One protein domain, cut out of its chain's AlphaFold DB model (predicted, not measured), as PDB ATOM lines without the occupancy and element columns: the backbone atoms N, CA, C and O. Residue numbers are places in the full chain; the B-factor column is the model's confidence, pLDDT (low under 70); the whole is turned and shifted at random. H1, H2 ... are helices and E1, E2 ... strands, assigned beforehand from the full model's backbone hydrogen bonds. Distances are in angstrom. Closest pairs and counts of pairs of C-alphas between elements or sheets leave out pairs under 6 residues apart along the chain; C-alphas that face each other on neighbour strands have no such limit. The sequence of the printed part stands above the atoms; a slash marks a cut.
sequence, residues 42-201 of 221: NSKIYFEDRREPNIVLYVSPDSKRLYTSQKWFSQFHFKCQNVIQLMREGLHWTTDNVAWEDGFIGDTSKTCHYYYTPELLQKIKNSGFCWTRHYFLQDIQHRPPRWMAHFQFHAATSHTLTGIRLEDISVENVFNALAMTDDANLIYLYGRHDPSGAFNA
ATOM      1  N   ASN A  42     235.209 254.246 266.848       78.88
ATOM      2  CA  ASN A  42     235.595 254.976 265.634       78.88
ATOM      3  C   ASN A  42     237.111 254.990 265.406       78.88
ATOM      4  O   ASN A  42     237.578 254.835 264.282       78.88
ATOM      5  N   SER A  43     237.893 255.123 266.470       83.62
ATOM      6  CA  SER A  43     239.347 254.987 266.455       83.62
ATOM      7  C   SER A  43     239.753 253.582 266.024       83.62
ATOM      8  O   SER A  43     240.634 253.432 265.179       83.62
ATOM      9  N   LYS A  44     239.040 252.551 266.496       87.56
ATOM     10  CA  LYS A  44     239.191 251.184 265.994       87.56
ATOM     11  C   LYS A  44     238.923 251.101 264.487       87.56
ATOM     12  O   LYS A  44     239.781 250.597 263.771       87.56
ATOM     13  N   ILE A  45     237.798 251.641 264.002       88.44
ATOM     14  CA  ILE A  45     237.470 251.663 262.562       88.44
ATOM     15  C   ILE A  45     238.586 252.341 261.757       88.44
ATOM     16  O   ILE A  45     239.032 251.789 260.751       88.44
ATOM     17  N   TYR A  46     239.084 253.493 262.217       91.50
ATOM     18  CA  TYR A  46     240.155 254.215 261.531       91.50
ATOM     19  C   TYR A  46     241.437 253.383 261.409       91.50
ATOM     20  O   TYR A  46     242.051 253.364 260.344       91.50
ATOM     21  N   PHE A  47     241.856 252.689 262.472       89.69
ATOM     22  CA  PHE A  47     243.087 251.888 262.456       89.69
ATOM     23  C   PHE A  47     242.931 250.511 261.795       89.69
ATOM     24  O   PHE A  47     243.913 249.975 261.288       89.69
ATOM     25  N   GLU A  48     241.729 249.931 261.784       91.94
ATOM     26  CA  GLU A  48     241.445 248.680 261.067       91.94
ATOM     27  C   GLU A  48     241.361 248.884 259.550       91.94
ATOM     28  O   GLU A  48     241.658 247.963 258.783       91.94
ATOM     29  N   ASP A  49     241.007 250.094 259.110       91.19
ATOM     30  CA  ASP A  49     241.101 250.481 257.712       91.19
ATOM     31  C   ASP A  49     242.566 250.490 257.252       91.19
ATOM     32  O   ASP A  49     243.378 251.310 257.683       91.19
ATOM     33  N   ARG A  50     242.909 249.571 256.348       91.06
ATOM     34  CA  ARG A  50     244.284 249.377 255.865       91.06
ATOM     35  C   ARG A  50     244.755 250.430 254.866       91.06
ATOM     36  O   ARG A  50     245.906 250.364 254.448       91.06
ATOM     37  N   ARG A  51     243.894 251.360 254.448       91.94
ATOM     38  CA  ARG A  51     244.309 252.461 253.579       91.94
ATOM     39  C   ARG A  51     245.258 253.378 254.336       91.94
ATOM     40  O   ARG A  51     245.031 253.688 255.510       91.94
ATOM     41  N   GLU A  52     246.291 253.840 253.648       93.00
ATOM     42  CA  GLU A  52     247.114 254.935 254.141       93.00
ATOM     43  C   GLU A  52     246.336 256.258 254.051       93.00
ATOM     44  O   GLU A  52     245.455 256.401 253.196       93.00
ATOM     45  N   PRO A  53     246.618 257.239 254.925       95.62
ATOM     46  CA  PRO A  53     246.098 258.583 254.751       95.62
ATOM     47  C   PRO A  53     246.542 259.148 253.403       95.62
ATOM     48  O   PRO A  53     247.735 259.228 253.116       95.62
ATOM     49  N   ASN A  54     245.580 259.555 252.586       96.50
ATOM     50  CA  ASN A  54     245.819 260.105 251.254       96.50
ATOM     51  C   ASN A  54     245.516 261.607 251.172       96.50
ATOM     52  O   ASN A  54     245.667 262.208 250.113       96.50
ATOM     53  N   ILE A  55     245.155 262.233 252.297       98.12
ATOM     54  CA  ILE A  55     245.159 263.686 252.477       98.12
ATOM     55  C   ILE A  55     245.777 263.986 253.841       98.12
ATOM     56  O   ILE A  55     245.371 263.414 254.859       98.12
ATOM     57  N   VAL A  56     246.745 264.898 253.869       97.62
ATOM     58  CA  VAL A  56     247.406 265.338 255.101       97.62
ATOM     59  C   VAL A  56     247.407 266.857 255.150       97.62
ATOM     60  O   VAL A  56     247.927 267.505 254.245       97.62
ATOM     61  N   LEU A  57     246.852 267.421 256.223       98.19
ATOM     62  CA  LEU A  57     246.928 268.854 256.515       98.19
ATOM     63  C   LEU A  57     247.812 269.076 257.741       98.19
ATOM     64  O   LEU A  57     247.666 268.390 258.753       98.19
ATOM     65  N   TYR A  58     248.694 270.063 257.665       97.25
ATOM     66  CA  TYR A  58     249.504 270.522 258.783       97.25
ATOM     67  C   TYR A  58     249.014 271.885 259.244       97.25
ATOM     68  O   TYR A  58     248.914 272.830 258.458       97.25
ATOM     69  N   VAL A  59     248.729 271.981 260.537       98.06
ATOM     70  CA  VAL A  59     248.014 273.105 261.136       98.06
ATOM     71  C   VAL A  59     248.825 273.685 262.290       98.06
ATOM     72  O   VAL A  59     249.470 272.956 263.041       98.06
ATOM     73  N   SER A  60     248.807 275.002 262.448       97.75
ATOM     74  CA  SER A  60     249.471 275.698 263.557       97.75
ATOM     75  C   SER A  60     248.679 276.945 263.971       97.75
ATOM     76  O   SER A  60     247.895 277.439 263.157       97.75
ATOM     77  N   PRO A  61     248.867 277.482 265.192       97.25
ATOM     78  CA  PRO A  61     248.155 278.681 265.632       97.25
ATOM     79  C   PRO A  61     248.316 279.856 264.660       97.25
ATOM     80  O   PRO A  61     247.342 280.529 264.345       97.25
ATOM     81  N   ASP A  62     249.535 280.070 264.166       97.38
ATOM     82  CA  ASP A  62     249.879 281.074 263.165       97.38
ATOM     83  C   ASP A  62     250.602 280.398 261.997       97.38
ATOM     84  O   ASP A  62     251.800 280.112 262.059       97.38
ATOM     85  N   SER A  63     249.877 280.152 260.908       96.38
ATOM     86  CA  SER A  63     250.396 279.488 259.708       96.38
ATOM     87  C   SER A  63     251.490 280.276 258.980       96.38
ATOM     88  O   SER A  63     252.160 279.731 258.103       96.38
ATOM     89  N   LYS A  64     251.716 281.547 259.340       96.19
ATOM     90  CA  LYS A  64     252.797 282.381 258.790       96.19
ATOM     91  C   LYS A  64     254.115 282.201 259.541       96.19
ATOM     92  O   LYS A  64     255.140 282.720 259.095       96.19
ATOM     93  N   ARG A  65     254.130 281.455 260.648       95.81
ATOM     94  CA  ARG A  65     255.326 281.193 261.457       95.81
ATOM     95  C   ARG A  65     255.720 279.725 261.410       95.81
ATOM     96  O   ARG A  65     254.880 278.834 261.369       95.81
ATOM     97  N   LEU A  66     257.016 279.456 261.560       92.19
ATOM     98  CA  LEU A  66     257.504 278.086 261.709       92.19
ATOM     99  C   LEU A  66     256.891 277.429 262.949       92.19
ATOM    100  O   LEU A  66     257.030 277.944 264.064       92.19
ATOM    101  N   TYR A  67     256.253 276.275 262.753       90.62
ATOM    102  CA  TYR A  67     255.540 275.535 263.798       90.62
ATOM    103  C   TYR A  67     256.425 275.161 264.998       90.62
ATOM    104  O   TYR A  67     255.949 275.110 266.128       90.62
ATOM    105  N   THR A  68     257.730 274.972 264.783       90.19
ATOM    106  CA  THR A  68     258.716 274.650 265.833       90.19
ATOM    107  C   THR A  68     258.882 275.758 266.876       90.19
ATOM    108  O   THR A  68     259.409 275.513 267.955       90.19
ATOM    109  N   SER A  69     258.432 276.980 266.571       91.94
ATOM    110  CA  SER A  69     258.466 278.141 267.473       91.94
ATOM    111  C   SER A  69     257.114 278.450 268.129       91.94
ATOM    112  O   SER A  69     256.952 279.499 268.760       91.94
ATOM    113  N   GLN A  70     256.115 277.586 267.930       95.88
ATOM    114  CA  GLN A  70     254.732 277.821 268.334       95.88
ATOM    115  C   GLN A  70     254.312 276.923 269.500       95.88
ATOM    116  O   GLN A  70     254.966 275.936 269.827       95.88
ATOM    117  N   LYS A  71     253.200 277.283 270.154       96.75
ATOM    118  CA  LYS A  71     252.694 276.569 271.341       96.75
ATOM    119  C   LYS A  71     252.271 275.134 271.029       96.75
ATOM    120  O   LYS A  71     252.422 274.253 271.873       96.75
ATOM    121  N   TRP A  72     251.718 274.932 269.841       97.69
ATOM    122  CA  TRP A  72     251.307 273.638 269.334       97.69
ATOM    123  C   TRP A  72     251.438 273.615 267.811       97.69
ATOM    124  O   TRP A  72     251.504 274.660 267.164       97.69
ATOM    125  N   PHE A  73     251.448 272.416 267.250       96.50
ATOM    126  CA  PHE A  73     251.165 272.178 265.838       96.50
ATOM    127  C   PHE A  73     250.319 270.909 265.734       96.50
ATOM    128  O   PHE A  73     250.202 270.160 266.705       96.50
ATOM    129  N   SER A  74     249.684 270.686 264.595       97.06
ATOM    130  CA  SER A  74     248.784 269.560 264.413       97.06
ATOM    131  C   SER A  74     248.902 268.955 263.027       97.06
ATOM    132  O   SER A  74     249.312 269.621 262.074       97.06
ATOM    133  N   GLN A  75     248.537 267.683 262.942       96.00
ATOM    134  CA  GLN A  75     248.442 266.914 261.714       96.00
ATOM    135  C   GLN A  75     247.063 266.289 261.603       96.00
ATOM    136  O   GLN A  75     246.628 265.560 262.497       96.00
ATOM    137  N   PHE A  76     246.389 266.562 260.494       97.88
ATOM    138  CA  PHE A  76     245.084 266.006 260.174       97.88
ATOM    139  C   PHE A  76     245.246 264.996 259.049       97.88
ATOM    140  O   PHE A  76     245.578 265.366 257.924       97.88
ATOM    141  N   HIS A  77     245.063 263.719 259.368       97.44
ATOM    142  CA  HIS A  77     245.247 262.613 258.434       97.44
ATOM    143  C   HIS A  77     243.888 262.084 258.004       97.44
ATOM    144  O   HIS A  77     243.193 261.471 258.816       97.44
ATOM    145  N   PHE A  78     243.522 262.265 256.739       97.94
ATOM    146  CA  PHE A  78     242.275 261.739 256.197       97.94
ATOM    147  C   PHE A  78     242.541 260.515 255.324       97.94
ATOM    148  O   PHE A  78     243.468 260.496 254.514       97.94
ATOM    149  N   LYS A  79     241.685 259.507 255.475       97.50
ATOM    150  CA  LYS A  79     241.550 258.383 254.549       97.50
ATOM    151  C   LYS A  79     240.285 258.616 253.741       97.50
ATOM    152  O   LYS A  79     239.190 258.626 254.306       97.50
ATOM    153  N   CYS A  80     240.430 258.817 252.440       96.69
ATOM    154  CA  CYS A  80     239.322 259.034 251.518       96.69
ATOM    155  C   CYS A  80     239.325 257.960 250.428       96.69
ATOM    156  O   CYS A  80     240.380 257.485 250.032       96.69
ATOM    157  N   GLN A  81     238.157 257.548 249.938       92.25
ATOM    158  CA  GLN A  81     238.084 256.578 248.836       92.25
ATOM    159  C   GLN A  81     238.203 257.230 247.452       92.25
ATOM    160  O   GLN A  81     238.566 256.572 246.486       92.25
ATOM    161  N   ASN A  82     237.860 258.515 247.343       95.94
ATOM    162  CA  ASN A  82     237.873 259.244 246.081       95.94
ATOM    163  C   ASN A  82     238.306 260.694 246.319       95.94
ATOM    164  O   ASN A  82     237.481 261.604 246.420       95.94
ATOM    165  N   VAL A  83     239.622 260.894 246.427       97.25
ATOM    166  CA  VAL A  83     240.226 262.209 246.690       97.25
ATOM    167  C   VAL A  83     239.860 263.214 245.597       97.25
ATOM    168  O   VAL A  83     239.506 264.343 245.911       97.25
ATOM    169  N   ILE A  84     239.850 262.797 244.326       96.69
ATOM    170  CA  ILE A  84     239.513 263.660 243.180       96.69
ATOM    171  C   ILE A  84     238.091 264.219 243.299       96.69
ATOM    172  O   ILE A  84     237.854 265.403 243.040       96.69
ATOM    173  N   GLN A  85     237.138 263.376 243.698       96.25
ATOM    174  CA  GLN A  85     235.767 263.808 243.940       96.25
ATOM    175  C   GLN A  85     235.685 264.765 245.135       96.25
ATOM    176  O   GLN A  85     235.034 265.800 245.037       96.25
ATOM    177  N   LEU A  86     236.377 264.454 246.234       96.69
ATOM    178  CA  LEU A  86     236.400 265.282 247.442       96.69
ATOM    179  C   LEU A  86     237.091 266.643 247.228       96.69
ATOM    180  O   LEU A  86     236.693 267.637 247.827       96.69
ATOM    181  N   MET A  87     238.096 266.717 246.352       96.69
ATOM    182  CA  MET A  87     238.716 267.978 245.925       96.69
ATOM    183  C   MET A  87     237.708 268.881 245.208       96.69
ATOM    184  O   MET A  87     237.637 270.071 245.494       96.69
ATOM    185  N   ARG A  88     236.884 268.307 244.324       95.94
ATOM    186  CA  ARG A  88     235.846 269.045 243.588       95.94
ATOM    187  C   ARG A  88     234.673 269.470 244.464       95.94
ATOM    188  O   ARG A  88     234.123 270.543 244.263       95.94
ATOM    189  N   GLU A  89     234.249 268.596 245.370       95.81
ATOM    190  CA  GLU A  89     233.059 268.801 246.209       95.81
ATOM    191  C   GLU A  89     233.363 269.542 247.517       95.81
ATOM    192  O   GLU A  89     232.433 269.913 248.223       95.81
ATOM    193  N   GLY A  90     234.644 269.746 247.833       96.44
ATOM    194  CA  GLY A  90     235.103 270.384 249.060       96.44
ATOM    195  C   GLY A  90     235.289 269.401 250.221       96.44
ATOM    196  O   GLY A  90     234.503 268.475 250.450       96.44
ATOM    197  N   LEU A  91     236.359 269.613 250.992       97.12
ATOM    198  CA  LEU A  91     236.599 268.898 252.244       97.12
ATOM    199  C   LEU A  91     235.991 269.699 253.397       97.12
ATOM    200  O   LEU A  91     236.578 270.674 253.854       97.12
ATOM    201  N   HIS A  92     234.830 269.277 253.891       97.00
ATOM    202  CA  HIS A  92     234.139 269.947 254.994       97.00
ATOM    203  C   HIS A  92     234.092 269.052 256.226       97.00
ATOM    204  O   HIS A  92     233.740 267.877 256.131       97.00
ATOM    205  N   TRP A  93     234.408 269.624 257.384       97.69
ATOM    206  CA  TRP A  93     234.179 269.000 258.680       97.69
ATOM    207  C   TRP A  93     233.845 270.068 259.726       97.69
ATOM    208  O   TRP A  93     234.258 271.223 259.602       97.69
ATOM    209  N   THR A  94     233.095 269.663 260.745       97.31
ATOM    210  CA  THR A  94     232.770 270.435 261.948       97.31
ATOM    211  C   THR A  94     232.970 269.557 263.186       97.31
ATOM    212  O   THR A  94     233.311 268.373 263.097       97.31
ATOM    213  N   THR A  95     232.731 270.112 264.369       97.88
ATOM    214  CA  THR A  95     232.733 269.353 265.625       97.88
ATOM    215  C   THR A  95     231.689 268.239 265.686       97.88
ATOM    216  O   THR A  95     231.863 267.302 266.462       97.88
ATOM    217  N   ASP A  96     230.652 268.279 264.844       97.94
ATOM    218  CA  ASP A  96     229.637 267.219 264.765       97.94
ATOM    219  C   ASP A  96     230.198 265.927 264.152       97.94
ATOM    220  O   ASP A  96     229.677 264.838 264.386       97.94
ATOM    221  N   ASN A  97     231.289 266.025 263.384       98.06
ATOM    222  CA  ASN A  97     231.983 264.865 262.834       98.06
ATOM    223  C   ASN A  97     232.826 264.119 263.882       98.06
ATOM    224  O   ASN A  97     233.316 263.028 263.584       98.06
ATOM    225  N   VAL A  98     233.054 264.705 265.064       97.94
ATOM    226  CA  VAL A  98     234.011 264.212 266.065       97.94
ATOM    227  C   VAL A  98     233.395 263.118 266.932       97.94
ATOM    228  O   VAL A  98     232.376 263.305 267.595       97.94
ATOM    229  N   ALA A  99     234.080 261.979 267.008       96.81
ATOM    230  CA  ALA A  99     233.807 260.932 267.981       96.81
ATOM    231  C   ALA A  99     234.473 261.274 269.324       96.81
ATOM    232  O   ALA A  99     235.582 260.824 269.612       96.81
ATOM    233  N   TRP A 100     233.818 262.108 270.137       94.81
ATOM    234  CA  TRP A 100     234.402 262.657 271.370       94.81
ATOM    235  C   TRP A 100     234.889 261.599 272.368       94.81
ATOM    236  O   TRP A 100     235.957 261.772 272.953       94.81
ATOM    237  N   GLU A 101     234.160 260.490 272.498       95.00
ATOM    238  CA  GLU A 101     234.476 259.389 273.423       95.00
ATOM    239  C   GLU A 101     235.725 258.580 273.026       95.00
ATOM    240  O   GLU A 101     236.244 257.796 273.817       95.00
ATOM    241  N   ASP A 102     236.240 258.782 271.812       94.38
ATOM    242  CA  ASP A 102     237.420 258.087 271.297       94.38
ATOM    243  C   ASP A 102     238.709 258.911 271.460       94.38
ATOM    244  O   ASP A 102     239.809 258.429 271.174       94.38
ATOM    245  N   GLY A 103     238.587 260.173 271.876       94.75
ATOM    246  CA  GLY A 103     239.720 261.076 272.033       94.75
ATOM    247  C   GLY A 103     240.563 260.760 273.269       94.75
ATOM    248  O   GLY A 103     240.052 260.388 274.322       94.75
ATOM    249  N   PHE A 104     241.877 260.967 273.175       94.88
ATOM    250  CA  PHE A 104     242.787 260.783 274.311       94.88
ATOM    251  C   PHE A 104     244.004 261.713 274.244       94.88
ATOM    252  O   PHE A 104     244.344 262.249 273.188       94.88
ATOM    253  N   ILE A 105     244.671 261.904 275.386       95.88
ATOM    254  CA  ILE A 105     245.966 262.590 275.495       95.88
ATOM    255  C   ILE A 105     247.019 261.562 275.905       95.88
ATOM    256  O   ILE A 105     246.787 260.759 276.806       95.88
ATOM    257  N   GLY A 106     248.182 261.600 275.264       94.31
ATOM    258  CA  GLY A 106     249.293 260.711 275.575       94.31
ATOM    259  C   GLY A 106     250.653 261.344 275.318       94.31
ATOM    260  O   GLY A 106     250.763 262.455 274.803       94.31
ATOM    261  N   ASP A 107     251.696 260.618 275.702       93.25
ATOM    262  CA  ASP A 107     253.083 260.982 275.416       93.25
ATOM    263  C   ASP A 107     253.362 260.832 273.912       93.25
ATOM    264  O   ASP A 107     253.137 259.762 273.336       93.25
ATOM    265  N   THR A 108     253.885 261.883 273.280       91.69
ATOM    266  CA  THR A 108     254.211 261.909 271.846       91.69
ATOM    267  C   THR A 108     255.111 260.747 271.440       91.69
ATOM    268  O   THR A 108     254.911 260.146 270.385       91.69
ATOM    269  N   SER A 109     256.077 260.379 272.284       87.19
ATOM    270  CA  SER A 109     257.003 259.281 272.006       87.19
ATOM    271  C   SER A 109     256.345 257.907 271.984       87.19
ATOM    272  O   SER A 109     256.978 256.989 271.483       87.19
ATOM    273  N   LYS A 110     255.120 257.776 272.514       87.38
ATOM    274  CA  LYS A 110     254.351 256.525 272.581       87.38
ATOM    275  C   LYS A 110     253.201 256.481 271.581       87.38
ATOM    276  O   LYS A 110     252.753 255.394 271.230       87.38
ATOM    277  N   THR A 111     252.692 257.636 271.152       85.31
ATOM    278  CA  THR A 111     251.478 257.708 270.324       85.31
ATOM    279  C   THR A 111     251.742 258.050 268.856       85.31
ATOM    280  O   THR A 111     250.885 257.796 268.014       85.31
ATOM    281  N   CYS A 112     252.928 258.562 268.509       78.44
ATOM    282  CA  CYS A 112     253.247 259.063 267.161       78.44
ATOM    283  C   CYS A 112     253.960 258.035 266.262       78.44
ATOM    284  O   CYS A 112     254.832 258.399 265.481       78.44
ATOM    285  N   HIS A 113     253.652 256.742 266.368       69.94
ATOM    286  CA  HIS A 113     254.397 255.710 265.627       69.94
ATOM    287  C   HIS A 113     253.832 255.358 264.247       69.94
ATOM    288  O   HIS A 113     254.535 254.729 263.466       69.94
ATOM    289  N   TYR A 114     252.594 255.743 263.932       69.56
ATOM    290  CA  TYR A 114     251.899 255.179 262.769       69.56
ATOM    291  C   TYR A 114     252.240 255.845 261.430       69.56
ATOM    292  O   TYR A 114     252.267 255.165 260.416       69.56
ATOM    293  N   TYR A 115     252.530 257.148 261.421       76.44
ATOM    294  CA  TYR A 115     252.598 257.938 260.178       76.44
ATOM    295  C   TYR A 115     253.826 258.848 260.078       76.44
ATOM    296  O   TYR A 115     253.901 259.717 259.212       76.44
ATOM    297  N   TYR A 116     254.777 258.702 260.999       81.31
ATOM    298  CA  TYR A 116     255.928 259.588 261.085       81.31
ATOM    299  C   TYR A 116     257.149 258.923 260.489       81.31
ATOM    300  O   TYR A 116     257.540 257.833 260.910       81.31
ATOM    301  N   THR A 117     257.814 259.633 259.580       84.25
ATOM    302  CA  THR A 117     259.194 259.284 259.267       84.25
ATOM    303  C   THR A 117     260.058 259.507 260.518       84.25
ATOM    304  O   THR A 117     259.746 260.389 261.338       84.25
ATOM    305  N   PRO A 118     261.150 258.742 260.697       85.75
ATOM    306  CA  PRO A 118     262.075 258.948 261.809       85.75
ATOM    307  C   PRO A 118     262.554 260.403 261.931       85.75
ATOM    308  O   PRO A 118     262.682 260.930 263.037       85.75
ATOM    309  N   GLU A 119     262.752 261.087 260.804       87.62
ATOM    310  CA  GLU A 119     263.215 262.473 260.740       87.62
ATOM    311  C   GLU A 119     262.161 263.451 261.263       87.62
ATOM    312  O   GLU A 119     262.497 264.370 262.014       87.62
ATOM    313  N   LEU A 120     260.887 263.271 260.892       84.88
ATOM    314  CA  LEU A 120     259.809 264.121 261.394       84.88
ATOM    315  C   LEU A 120     259.616 263.910 262.897       84.88
ATOM    316  O   LEU A 120     259.535 264.886 263.643       84.88
ATOM    317  N   LEU A 121     259.632 262.656 263.357       86.50
ATOM    318  CA  LEU A 121     259.550 262.349 264.784       86.50
ATOM    319  C   LEU A 121     260.706 262.995 265.560       86.50
ATOM    320  O   LEU A 121     260.495 263.558 266.637       86.50
ATOM    321  N   GLN A 122     261.921 262.967 265.008       88.94
ATOM    322  CA  GLN A 122     263.071 263.627 265.618       88.94
ATOM    323  C   GLN A 122     262.905 265.152 265.653       88.94
ATOM    324  O   GLN A 122     263.206 265.767 266.675       88.94
ATOM    325  N   LYS A 123     262.389 265.776 264.586       89.69
ATOM    326  CA  LYS A 123     262.099 267.222 264.561       89.69
ATOM    327  C   LYS A 123     261.073 267.622 265.621       89.69
ATOM    328  O   LYS A 123     261.273 268.622 266.311       89.69
ATOM    329  N   ILE A 124     260.017 266.830 265.795       89.25
ATOM    330  CA  ILE A 124     258.980 267.053 266.813       89.25
ATOM    331  C   ILE A 124     259.586 266.976 268.215       89.25
ATOM    332  O   ILE A 124     259.405 267.896 269.014       89.25
ATOM    333  N   LYS A 125     260.386 265.936 268.481       87.88
ATOM    334  CA  LYS A 125     261.106 265.778 269.753       87.88
ATOM    335  C   LYS A 125     262.058 266.944 270.020       87.88
ATOM    336  O   LYS A 125     262.043 267.503 271.111       87.88
ATOM    337  N   ASN A 126     262.837 267.352 269.019       92.06
ATOM    338  CA  ASN A 126     263.766 268.481 269.131       92.06
ATOM    339  C   ASN A 126     263.046 269.821 269.356       92.06
ATOM    340  O   ASN A 126     263.645 270.743 269.899       92.06
ATOM    341  N   SER A 127     261.772 269.919 268.970       92.12
ATOM    342  CA  SER A 127     260.925 271.094 269.216       92.12
ATOM    343  C   SER A 127     260.297 271.097 270.617       92.12
ATOM    344  O   SER A 127     259.546 272.006 270.953       92.12
ATOM    345  N   GLY A 128     260.585 270.087 271.447       94.69
ATOM    346  CA  GLY A 128     260.079 269.987 272.817       94.69
ATOM    347  C   GLY A 128     258.624 269.526 272.922       94.69
ATOM    348  O   GLY A 128     258.057 269.571 274.011       94.69
ATOM    349  N   PHE A 129     258.009 269.073 271.829       95.31
ATOM    350  CA  PHE A 129     256.644 268.558 271.848       95.31
ATOM    351  C   PHE A 129     256.623 267.118 272.369       95.31
ATOM    352  O   PHE A 129     256.961 266.176 271.654       95.31
ATOM    353  N   CYS A 130     256.269 266.964 273.644       94.94
ATOM    354  CA  CYS A 130     256.255 265.681 274.346       94.94
ATOM    355  C   CYS A 130     254.846 265.150 274.641       94.94
ATOM    356  O   CYS A 130     254.713 264.008 275.073       94.94
ATOM    357  N   TRP A 131     253.802 265.937 274.377       96.50
ATOM    358  CA  TRP A 131     252.411 265.517 274.526       96.50
ATOM    359  C   TRP A 131     251.668 265.575 273.197       96.50
ATOM    360  O   TRP A 131     251.843 266.522 272.429       96.50
ATOM    361  N   THR A 132     250.778 264.606 272.978       96.62
ATOM    362  CA  THR A 132     249.871 264.561 271.828       96.62
ATOM    363  C   THR A 132     248.418 264.369 272.275       96.62
ATOM    364  O   THR A 132     248.143 263.548 273.148       96.62
ATOM    365  N   ARG A 133     247.477 265.103 271.672       97.25
ATOM    366  CA  ARG A 133     246.025 264.905 271.805       97.25
ATOM    367  C   ARG A 133     245.463 264.381 270.494       97.25
ATOM    368  O   ARG A 133     245.758 264.938 269.438       97.25
ATOM    369  N   HIS A 134     244.651 263.339 270.580       96.62
ATOM    370  CA  HIS A 134     244.095 262.635 269.435       96.62
ATOM    371  C   HIS A 134     242.583 262.840 269.352       96.62
ATOM    372  O   HIS A 134     241.893 262.745 270.368       96.62
ATOM    373  N   TYR A 135     242.086 263.073 268.140       97.44
ATOM    374  CA  TYR A 135     240.662 263.071 267.812       97.44
ATOM    375  C   TYR A 135     240.407 262.213 266.581       97.44
ATOM    376  O   TYR A 135     241.250 262.137 265.687       97.44
ATOM    377  N   PHE A 136     239.222 261.616 266.525       97.31
ATOM    378  CA  PHE A 136     238.783 260.781 265.415       97.31
ATOM    379  C   PHE A 136     237.490 261.346 264.846       97.31
ATOM    380  O   PHE A 136     236.589 261.720 265.600       97.31
ATOM    381  N   LEU A 137     237.435 261.464 263.522       97.81
ATOM    382  CA  LEU A 137     236.319 262.070 262.805       97.81
ATOM    383  C   LEU A 137     235.883 261.178 261.642       97.81
ATOM    384  O   LEU A 137     236.683 260.415 261.100       97.81
ATOM    385  N   GLN A 138     234.632 261.321 261.213       97.38
ATOM    386  CA  GLN A 138     234.135 260.696 259.985       97.38
ATOM    387  C   GLN A 138     233.077 261.549 259.287       97.38
ATOM    388  O   GLN A 138     232.389 262.350 259.925       97.38
ATOM    389  N   ASP A 139     232.920 261.347 257.980       97.25
ATOM    390  CA  ASP A 139     231.810 261.917 257.215       97.25
ATOM    391  C   ASP A 139     230.476 261.332 257.711       97.25
ATOM    392  O   ASP A 139     230.199 260.145 257.534       97.25
ATOM    393  N   ILE A 140     229.654 262.171 258.343       96.44
ATOM    394  CA  ILE A 140     228.333 261.786 258.862       96.44
ATOM    395  C   ILE A 140     227.204 262.017 257.853       96.44
ATOM    396  O   ILE A 140     226.086 261.551 258.073       96.44
ATOM    397  N   GLN A 141     227.472 262.738 256.760       95.50
ATOM    398  CA  GLN A 141     226.462 263.093 255.761       95.50
ATOM    399  C   GLN A 141     226.214 261.952 254.766       95.50
ATOM    400  O   GLN A 141     225.148 261.886 254.157       95.50
ATOM    401  N   HIS A 142     227.171 261.030 254.622       94.75
ATOM    402  CA  HIS A 142     227.128 259.952 253.635       94.75
ATOM    403  C   HIS A 142     227.202 258.573 254.291       94.75
ATOM    404  O   HIS A 142     227.862 258.375 255.311       94.75
ATOM    405  N   ARG A 143     226.533 257.587 253.679       92.69
ATOM    406  CA  ARG A 143     226.653 256.169 254.046       92.69
ATOM    407  C   ARG A 143     226.896 255.320 252.789       92.69
ATOM    408  O   ARG A 143     225.984 255.226 251.969       92.69
ATOM    409  N   PRO A 144     228.078 254.687 252.641       92.81
ATOM    410  CA  PRO A 144     229.220 254.712 253.570       92.81
ATOM    411  C   PRO A 144     229.890 256.105 253.677       92.81
ATOM    412  O   PRO A 144     229.727 256.914 252.760       92.81
ATOM    413  N   PRO A 145     230.632 256.400 254.768       95.81
ATOM    414  CA  PRO A 145     231.395 257.645 254.896       95.81
ATOM    415  C   PRO A 145     232.396 257.812 253.746       95.81
ATOM    416  O   PRO A 145     233.144 256.880 253.440       95.81
ATOM    417  N   ARG A 146     232.457 258.998 253.126       95.75
ATOM    418  CA  ARG A 146     233.420 259.273 252.038       95.75
ATOM    419  C   ARG A 146     234.853 259.421 252.543       95.75
ATOM    420  O   ARG A 146     235.807 259.149 251.810       95.75
ATOM    421  N   TRP A 147     234.999 259.862 253.788       97.69
ATOM    422  CA  TRP A 147     236.276 260.014 254.462       97.69
ATOM    423  C   TRP A 147     236.156 259.726 255.961       97.69
ATOM    424  O   TRP A 147     235.085 259.826 256.563       97.69
ATOM    425  N   MET A 148     237.295 259.389 256.555       97.88
ATOM    426  CA  MET A 148     237.522 259.324 257.998       97.88
ATOM    427  C   MET A 148     238.847 260.005 258.321       97.88
ATOM    428  O   MET A 148     239.738 260.035 257.469       97.88
ATOM    429  N   ALA A 149     238.990 260.563 259.519       97.81
ATOM    430  CA  ALA A 149     240.158 261.352 259.875       97.81
ATOM    431  C   ALA A 149     240.688 261.071 261.283       97.81
ATOM    432  O   ALA A 149     239.936 260.745 262.201       97.81
ATOM    433  N   HIS A 150     241.995 261.267 261.438       97.44
ATOM    434  CA  HIS A 150     242.711 261.249 262.708       97.44
ATOM    435  C   HIS A 150     243.471 262.560 262.867       97.44
ATOM    436  O   HIS A 150     244.371 262.867 262.083       97.44
ATOM    437  N   PHE A 151     243.083 263.358 263.860       97.69
ATOM    438  CA  PHE A 151     243.732 264.630 264.162       97.69
ATOM    439  C   PHE A 151     244.664 264.458 265.351       97.69
ATOM    440  O   PHE A 151     244.262 263.931 266.390       97.69
ATOM    441  N   GLN A 152     245.903 264.918 265.203       96.88
ATOM    442  CA  GLN A 152     246.967 264.773 266.191       96.88
ATOM    443  C   GLN A 152     247.554 266.140 266.511       96.88
ATOM    444  O   GLN A 152     248.277 266.706 265.701       96.88
ATOM    445  N   PHE A 153     247.253 266.667 267.696       97.50
ATOM    446  CA  PHE A 153     247.797 267.937 268.175       97.50
ATOM    447  C   PHE A 153     248.981 267.680 269.085       97.50
ATOM    448  O   PHE A 153     248.838 266.938 270.051       97.50
ATOM    449  N   HIS A 154     250.105 268.342 268.845       96.69
ATOM    450  CA  HIS A 154     251.321 268.199 269.635       96.69
ATOM    451  C   HIS A 154     251.638 269.484 270.386       96.69
ATOM    452  O   HIS A 154     251.522 270.575 269.827       96.69
ATOM    453  N   ALA A 155     252.080 269.362 271.634       97.62
ATOM    454  CA  ALA A 155     252.524 270.496 272.434       97.62
ATOM    455  C   ALA A 155     253.567 270.076 273.476       97.62
ATOM    456  O   ALA A 155     253.746 268.897 273.783       97.62
ATOM    457  N   ALA A 156     254.245 271.067 274.056       97.06
ATOM    458  CA  ALA A 156     255.220 270.836 275.120       97.06
ATOM    459  C   ALA A 156     254.560 270.486 276.465       97.06
ATOM    460  O   ALA A 156     255.192 269.912 277.346       97.06
ATOM    461  N   THR A 157     253.282 270.830 276.649       96.94
ATOM    462  CA  THR A 157     252.541 270.558 277.885       96.94
ATOM    463  C   THR A 157     251.139 270.047 277.579       96.94
ATOM    464  O   THR A 157     250.475 270.526 276.657       96.94
ATOM    465  N   SER A 158     250.646 269.120 278.403       96.75
ATOM    466  CA  SER A 158     249.253 268.660 278.349       96.75
ATOM    467  C   SER A 158     248.258 269.805 278.569       96.75
ATOM    468  O   SER A 158     247.221 269.846 277.913       96.75
ATOM    469  N   HIS A 159     248.604 270.790 279.407       97.62
ATOM    470  CA  HIS A 159     247.787 271.985 279.626       97.62
ATOM    471  C   HIS A 159     247.492 272.729 278.314       97.62
ATOM    472  O   HIS A 159     246.338 273.056 278.034       97.62
ATOM    473  N   THR A 160     248.511 272.911 277.463       98.19
ATOM    474  CA  THR A 160     248.336 273.533 276.142       98.19
ATOM    475  C   THR A 160     247.315 272.760 275.308       98.19
ATOM    476  O   THR A 160     246.411 273.367 274.748       98.19
ATOM    477  N   LEU A 161     247.395 271.425 275.288       97.94
ATOM    478  CA  LEU A 161     246.477 270.572 274.525       97.94
ATOM    479  C   LEU A 161     245.037 270.609 275.041       97.94
ATOM    480  O   LEU A 161     244.097 270.551 274.250       97.94
ATOM    481  N   THR A 162     244.845 270.694 276.358       97.19
ATOM    482  CA  THR A 162     243.500 270.789 276.958       97.19
ATOM    483  C   THR A 162     242.817 272.128 276.672       97.19
ATOM    484  O   THR A 162     241.586 272.196 276.647       97.19
ATOM    485  N   GLY A 163     243.609 273.176 276.421       97.62
ATOM    486  CA  GLY A 163     243.124 274.496 276.028       97.62
ATOM    487  C   GLY A 163     242.724 274.602 274.556       97.62
ATOM    488  O   GLY A 163     242.032 275.548 274.200       97.62
ATOM    489  N   ILE A 164     243.117 273.645 273.708       97.56
ATOM    490  CA  ILE A 164     242.731 273.638 272.293       97.56
ATOM    491  C   ILE A 164     241.234 273.336 272.176       97.56
ATOM    492  O   ILE A 164     240.722 272.374 272.766       97.56
ATOM    493  N   ARG A 165     240.554 274.177 271.401       97.75
ATOM    494  CA  ARG A 165     239.165 274.042 270.962       97.75
ATOM    495  C   ARG A 165     239.182 273.799 269.458       97.75
ATOM    496  O   ARG A 165     239.930 274.470 268.754       97.75
ATOM    497  N   LEU A 166     238.439 272.800 268.983       97.75
ATOM    498  CA  LEU A 166     238.420 272.463 267.552       97.75
ATOM    499  C   LEU A 166     237.656 273.521 266.744       97.75
ATOM    500  O   LEU A 166     237.956 273.726 265.577       97.75
ATOM    501  N   GLU A 167     236.728 274.210 267.400       97.50
ATOM    502  CA  GLU A 167     235.921 275.320 266.897       97.50
ATOM    503  C   GLU A 167     236.769 276.550 266.543       97.50
ATOM    504  O   GLU A 167     236.409 277.309 265.648       97.50
ATOM    505  N   ASP A 168     237.908 276.721 267.219       97.19
ATOM    506  CA  ASP A 168     238.844 277.825 266.978       97.19
ATOM    507  C   ASP A 168     239.824 277.518 265.830       97.19
ATOM    508  O   ASP A 168     240.655 278.358 265.477       97.19
ATOM    509  N   ILE A 169     239.777 276.305 265.265       97.75
ATOM    510  CA  ILE A 169     240.650 275.895 264.165       97.75
ATOM    511  C   ILE A 169     239.928 276.127 262.843       97.75
ATOM    512  O   ILE A 169     238.801 275.687 262.634       97.75
ATOM    513  N   SER A 170     240.625 276.768 261.914       97.25
ATOM    514  CA  SER A 170     240.128 277.109 260.586       97.25
ATOM    515  C   SER A 170     241.129 276.721 259.498       97.25
ATOM    516  O   SER A 170     242.280 276.367 259.776       97.25
ATOM    517  N   VAL A 171     240.709 276.848 258.238       97.19
ATOM    518  CA  VAL A 171     241.590 276.649 257.080       97.19
ATOM    519  C   VAL A 171     242.792 277.607 257.086       97.19
ATOM    520  O   VAL A 171     243.874 277.222 256.655       97.19
ATOM    521  N   GLU A 172     242.673 278.800 257.680       97.00
ATOM    522  CA  GLU A 172     243.787 279.754 257.789       97.00
ATOM    523  C   GLU A 172     244.926 279.261 258.683       97.00
ATOM    524  O   GLU A 172     246.064 279.724 258.565       97.00
ATOM    525  N   ASN A 173     244.652 278.300 259.565       97.94
ATOM    526  CA  ASN A 173     245.672 277.679 260.399       97.94
ATOM    527  C   ASN A 173     246.526 276.662 259.620       97.94
ATOM    528  O   ASN A 173     247.575 276.248 260.123       97.94
ATOM    529  N   VAL A 174     246.117 276.266 258.408       98.06
ATOM    530  CA  VAL A 174     246.852 275.326 257.555       98.06
ATOM    531  C   VAL A 174     248.091 276.014 256.976       98.06
ATOM    532  O   VAL A 174     247.999 277.039 256.305       98.06
ATOM    533  N   PHE A 175     249.271 275.447 257.231       97.56
ATOM    534  CA  PHE A 175     250.537 275.934 256.664       97.56
ATOM    535  C   PHE A 175     251.120 274.996 255.604       97.56
ATOM    536  O   PHE A 175     251.988 275.408 254.833       97.56
ATOM    537  N   ASN A 176     250.672 273.742 255.563       97.56
ATOM    538  CA  ASN A 176     251.040 272.779 254.533       97.56
ATOM    539  C   ASN A 176     249.875 271.802 254.321       97.56
ATOM    540  O   ASN A 176     249.214 271.420 255.287       97.56
ATOM    541  N   ALA A 177     249.613 271.414 253.081       98.31
ATOM    542  CA  ALA A 177     248.607 270.426 252.735       98.31
ATOM    543  C   ALA A 177     249.073 269.608 251.533       98.31
ATOM    544  O   ALA A 177     249.667 270.142 250.600       98.31
ATOM    545  N   LEU A 178     248.785 268.312 251.546       98.00
ATOM    546  CA  LEU A 178     249.053 267.431 250.418       98.00
ATOM    547  C   LEU A 178     247.921 266.432 250.231       98.00
ATOM    548  O   LEU A 178     247.242 266.062 251.194       98.00
ATOM    549  N   ALA A 179     247.743 265.983 248.992       98.38
ATOM    550  CA  ALA A 179     246.851 264.882 248.670       98.38
ATOM    551  C   ALA A 179     247.477 263.951 247.631       98.38
ATOM    552  O   ALA A 179     248.201 264.386 246.731       98.38
ATOM    553  N   MET A 180     247.190 262.662 247.769       97.88
ATOM    554  CA  MET A 180     247.747 261.587 246.959       97.88
ATOM    555  C   MET A 180     246.638 260.688 246.410       97.88
ATOM    556  O   MET A 180     245.550 260.606 246.978       97.88
ATOM    557  N   THR A 181     246.909 259.992 245.310       95.94
ATOM    558  CA  THR A 181     246.077 258.864 244.864       95.94
ATOM    559  C   THR A 181     246.340 257.624 245.718       95.94
ATOM    560  O   THR A 181     247.339 257.558 246.435       95.94
ATOM    561  N   ASP A 182     245.500 256.599 245.575       91.56
ATOM    562  CA  ASP A 182     245.706 255.303 246.241       91.56
ATOM    563  C   ASP A 182     247.030 254.635 245.822       91.56
ATOM    564  O   ASP A 182     247.690 254.000 246.639       91.56
ATOM    565  N   ASP A 183     247.481 254.878 244.585       92.69
ATOM    566  CA  ASP A 183     248.801 254.463 244.077       92.69
ATOM    567  C   ASP A 183     249.974 255.346 244.559       92.69
ATOM    568  O   ASP A 183     251.059 255.317 243.983       92.69
ATOM    569  N   ALA A 184     249.762 256.169 245.588       92.31
ATOM    570  CA  ALA A 184     250.751 257.074 246.172       92.31
ATOM    571  C   ALA A 184     251.331 258.145 245.221       92.31
ATOM    572  O   ALA A 184     252.410 258.685 245.472       92.31
ATOM    573  N   ASN A 185     250.608 258.519 244.159       96.56
ATOM    574  CA  ASN A 185     250.991 259.654 243.319       96.56
ATOM    575  C   ASN A 185     250.536 260.962 243.973       96.56
ATOM    576  O   ASN A 185     249.358 261.109 244.293       96.56
ATOM    577  N   LEU A 186     251.450 261.917 244.151       97.75
ATOM    578  CA  LEU A 186     251.140 263.248 244.677       97.75
ATOM    579  C   LEU A 186     250.356 264.058 243.631       97.75
ATOM    580  O   LEU A 186     250.866 264.312 242.543       97.75
ATOM    581  N   ILE A 187     249.132 264.465 243.969       98.12
ATOM    582  CA  ILE A 187     248.219 265.188 243.061       98.12
ATOM    583  C   ILE A 187     247.890 266.602 243.532       98.12
ATOM    584  O   ILE A 187     247.372 267.406 242.760       98.12
ATOM    585  N   TYR A 188     248.195 266.913 244.786       98.50
ATOM    586  CA  TYR A 188     248.008 268.233 245.358       98.50
ATOM    587  C   TYR A 188     249.119 268.518 246.357       98.50
ATOM    588  O   TYR A 188     249.437 267.662 247.190       98.50
ATOM    589  N   LEU A 189     249.667 269.724 246.294       98.19
ATOM    590  CA  LEU A 189     250.622 270.235 247.260       98.19
ATOM    591  C   LEU A 189     250.352 271.716 247.492       98.19
ATOM    592  O   LEU A 189     250.184 272.490 246.556       98.19
ATOM    593  N   TYR A 190     250.369 272.119 248.750       97.94
ATOM    594  CA  TYR A 190     250.318 273.507 249.164       97.94
ATOM    595  C   TYR A 190     251.294 273.714 250.311       97.94
ATOM    596  O   TYR A 190     251.243 272.998 251.307       97.94
ATOM    597  N   GLY A 191     252.141 274.734 250.210       97.25
ATOM    598  CA  GLY A 191     252.998 275.174 251.300       97.25
ATOM    599  C   GLY A 191     252.901 276.681 251.474       97.25
ATOM    600  O   GLY A 191     253.304 277.434 250.594       97.25
ATOM    601  N   ARG A 192     252.446 277.153 252.637       96.06
ATOM    602  CA  ARG A 192     252.319 278.596 252.905       96.06
ATOM    603  C   ARG A 192     253.666 279.330 252.872       96.06
ATOM    604  O   ARG A 192     253.715 280.515 252.563       96.06
ATOM    605  N   HIS A 193     254.755 278.627 253.185       94.31
ATOM    606  CA  HIS A 193     256.126 279.154 253.146       94.31
ATOM    607  C   HIS A 193     256.847 278.937 251.808       94.31
ATOM    608  O   HIS A 193     257.952 279.444 251.639       94.31
ATOM    609  N   ASP A 194     256.242 278.192 250.884       95.31
ATOM    610  CA  ASP A 194     256.751 277.956 249.531       95.31
ATOM    611  C   ASP A 194     255.569 277.928 248.548       95.31
ATOM    612  O   ASP A 194     255.187 276.870 248.044       95.31
ATOM    613  N   PRO A 195     254.933 279.088 248.308       93.12
ATOM    614  CA  PRO A 195     253.785 279.157 247.414       93.12
ATOM    615  C   PRO A 195     254.159 278.816 245.966       93.12
ATOM    616  O   PRO A 195     253.303 278.363 245.218       93.12
ATOM    617  N   SER A 196     255.428 278.978 245.570       95.25
ATOM    618  CA  SER A 196     255.919 278.588 244.241       95.25
ATOM    619  C   SER A 196     255.912 277.082 243.997       95.25
ATOM    620  O   SER A 196     255.873 276.661 242.845       95.25
ATOM    621  N   GLY A 197     255.970 276.277 245.060       95.12
ATOM    622  CA  GLY A 197     255.867 274.824 244.981       95.12
ATOM    623  C   GLY A 197     254.431 274.296 245.025       95.12
ATOM    624  O   GLY A 197     254.244 273.083 244.943       95.12
ATOM    625  N   ALA A 198     253.425 275.161 245.191       96.75
ATOM    626  CA  ALA A 198     252.034 274.732 245.264       96.75
ATOM    627  C   ALA A 198     251.506 274.305 243.885       96.75
ATOM    628  O   ALA A 198     251.782 274.955 242.879       96.75
ATOM    629  N   PHE A 199     250.743 273.212 243.840       97.62
ATOM    630  CA  PHE A 199     250.103 272.734 242.618       97.62
ATOM    631  C   PHE A 199     248.866 271.878 242.905       97.62
ATOM    632  O   PHE A 199     248.728 271.262 243.965       97.62
ATOM    633  N   ASN A 200     247.984 271.797 241.910       97.88
ATOM    634  CA  ASN A 200     246.854 270.879 241.848       97.88
ATOM    635  C   ASN A 200     246.854 270.234 240.458       97.88
ATOM    636  O   ASN A 200     246.503 270.869 239.474       97.88
ATOM    637  N   ALA A 201     247.262 268.970 240.377       97.81
ATOM    638  CA  ALA A 201     247.468 268.274 239.107       97.81
ATOM    639  C   ALA A 201     246.164 267.826 238.420       97.81
ATOM    640  O   ALA A 201     246.213 267.242 237.339       97.81
TER     641      ALA A 201
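What this domain is: This is residues 42 to 201 of the 221 residues of an uncharacterized protein of Hypoxylon sp. EC38 (UniProt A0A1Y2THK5). A twisted seven-stranded sheet runs through the middle, with short helices on both of its faces: H1 and H3 on one, H2 and H5 on the other. H4 lies off the sheet near H3. The printed part has 160 residues, with five named helices and seven named strands in the order H1 E1 E2 H2 E3 H3 H4 E4 E5 H5 E6 E7. The sheet's order is E3 E4 E5 E2 E1 E6 E7, all antiparallel, and the class is mixed, helices and strands. The whole is compact, with a radius of gyration of the C-alphas of 15.2 A, and rounded, spanning 41 by 38 by 29 A.

Where its parts are: H1, residues 42 to 48, begins at C-alpha 42 (235.595, 254.976, 265.634). E1 is residues 55 to 59, and E2, residues 72 to 80, is 26.0 A long. H2 is residues 83 to 89, E3 104 to 107, H3 108 to 111, and H4 118 to 126, 12.1 A long. E4, residues 131 to 138, is 23.8 A long; E5, residues 147 to 155, is 26.4 A long. H5 is residues 158 to 163, and E6, residues 174 to 180, is 17.4 A long. E7, residues 186 to 191, ends at C-alpha 191 (252.998, 275.174, 251.300).

How they stand to each other: E3 and E7 are the edge strands. The hairpin E4 and E5 has N 133 and O 153 at 2.8 A. E5 and E2 have N 79 and O 148 at 2.8 A, within hydrogen-bond range like the other pairs named here. The hairpin E1 and E2 has N 76 and O 57 at 2.8 A; E1 and E6 have N 58 and O 176 at 2.8 A. The hairpin E6 and E7 has N 190 and O 177 at 2.8 A; E3 and E4 have N 106 and O 132 at 2.9 A. H1 runs across the strands at a height over the sheet of 8.9 A; its closest C-alphas to E4 are Ser 43 and Phe 136, 5.9 A. H3 is on the same face; the closest C-alphas of H3 and E4 are Thr 108 and Trp 131, 4.8 A. H5 is on the opposite face; its closest C-alphas to E4 are Ser 158 and Trp 131, 5.9 A. H2, on the same face as H5, is over none of the strands; its closest C-alphas to E6 are Val 83 and Ala 179, 7.4 A. H4 is only just not on the sheet, with 4 pairs of C-alphas within 10 A. In H1, H2, H4 and H5 every O i to N i+4 pair is within hydrogen-bond range; H3 is too short for one.

The domain as a whole: The C-alphas farthest apart, of Asn 126 and Arg 143, are 41.9 A apart. The printed part has no cut. The links E1 to E2 and H2 to E3 are long, with 12 and 14 residues. Mean pLDDT of the printed part is 94.5; residues 113 to 114 are under 70.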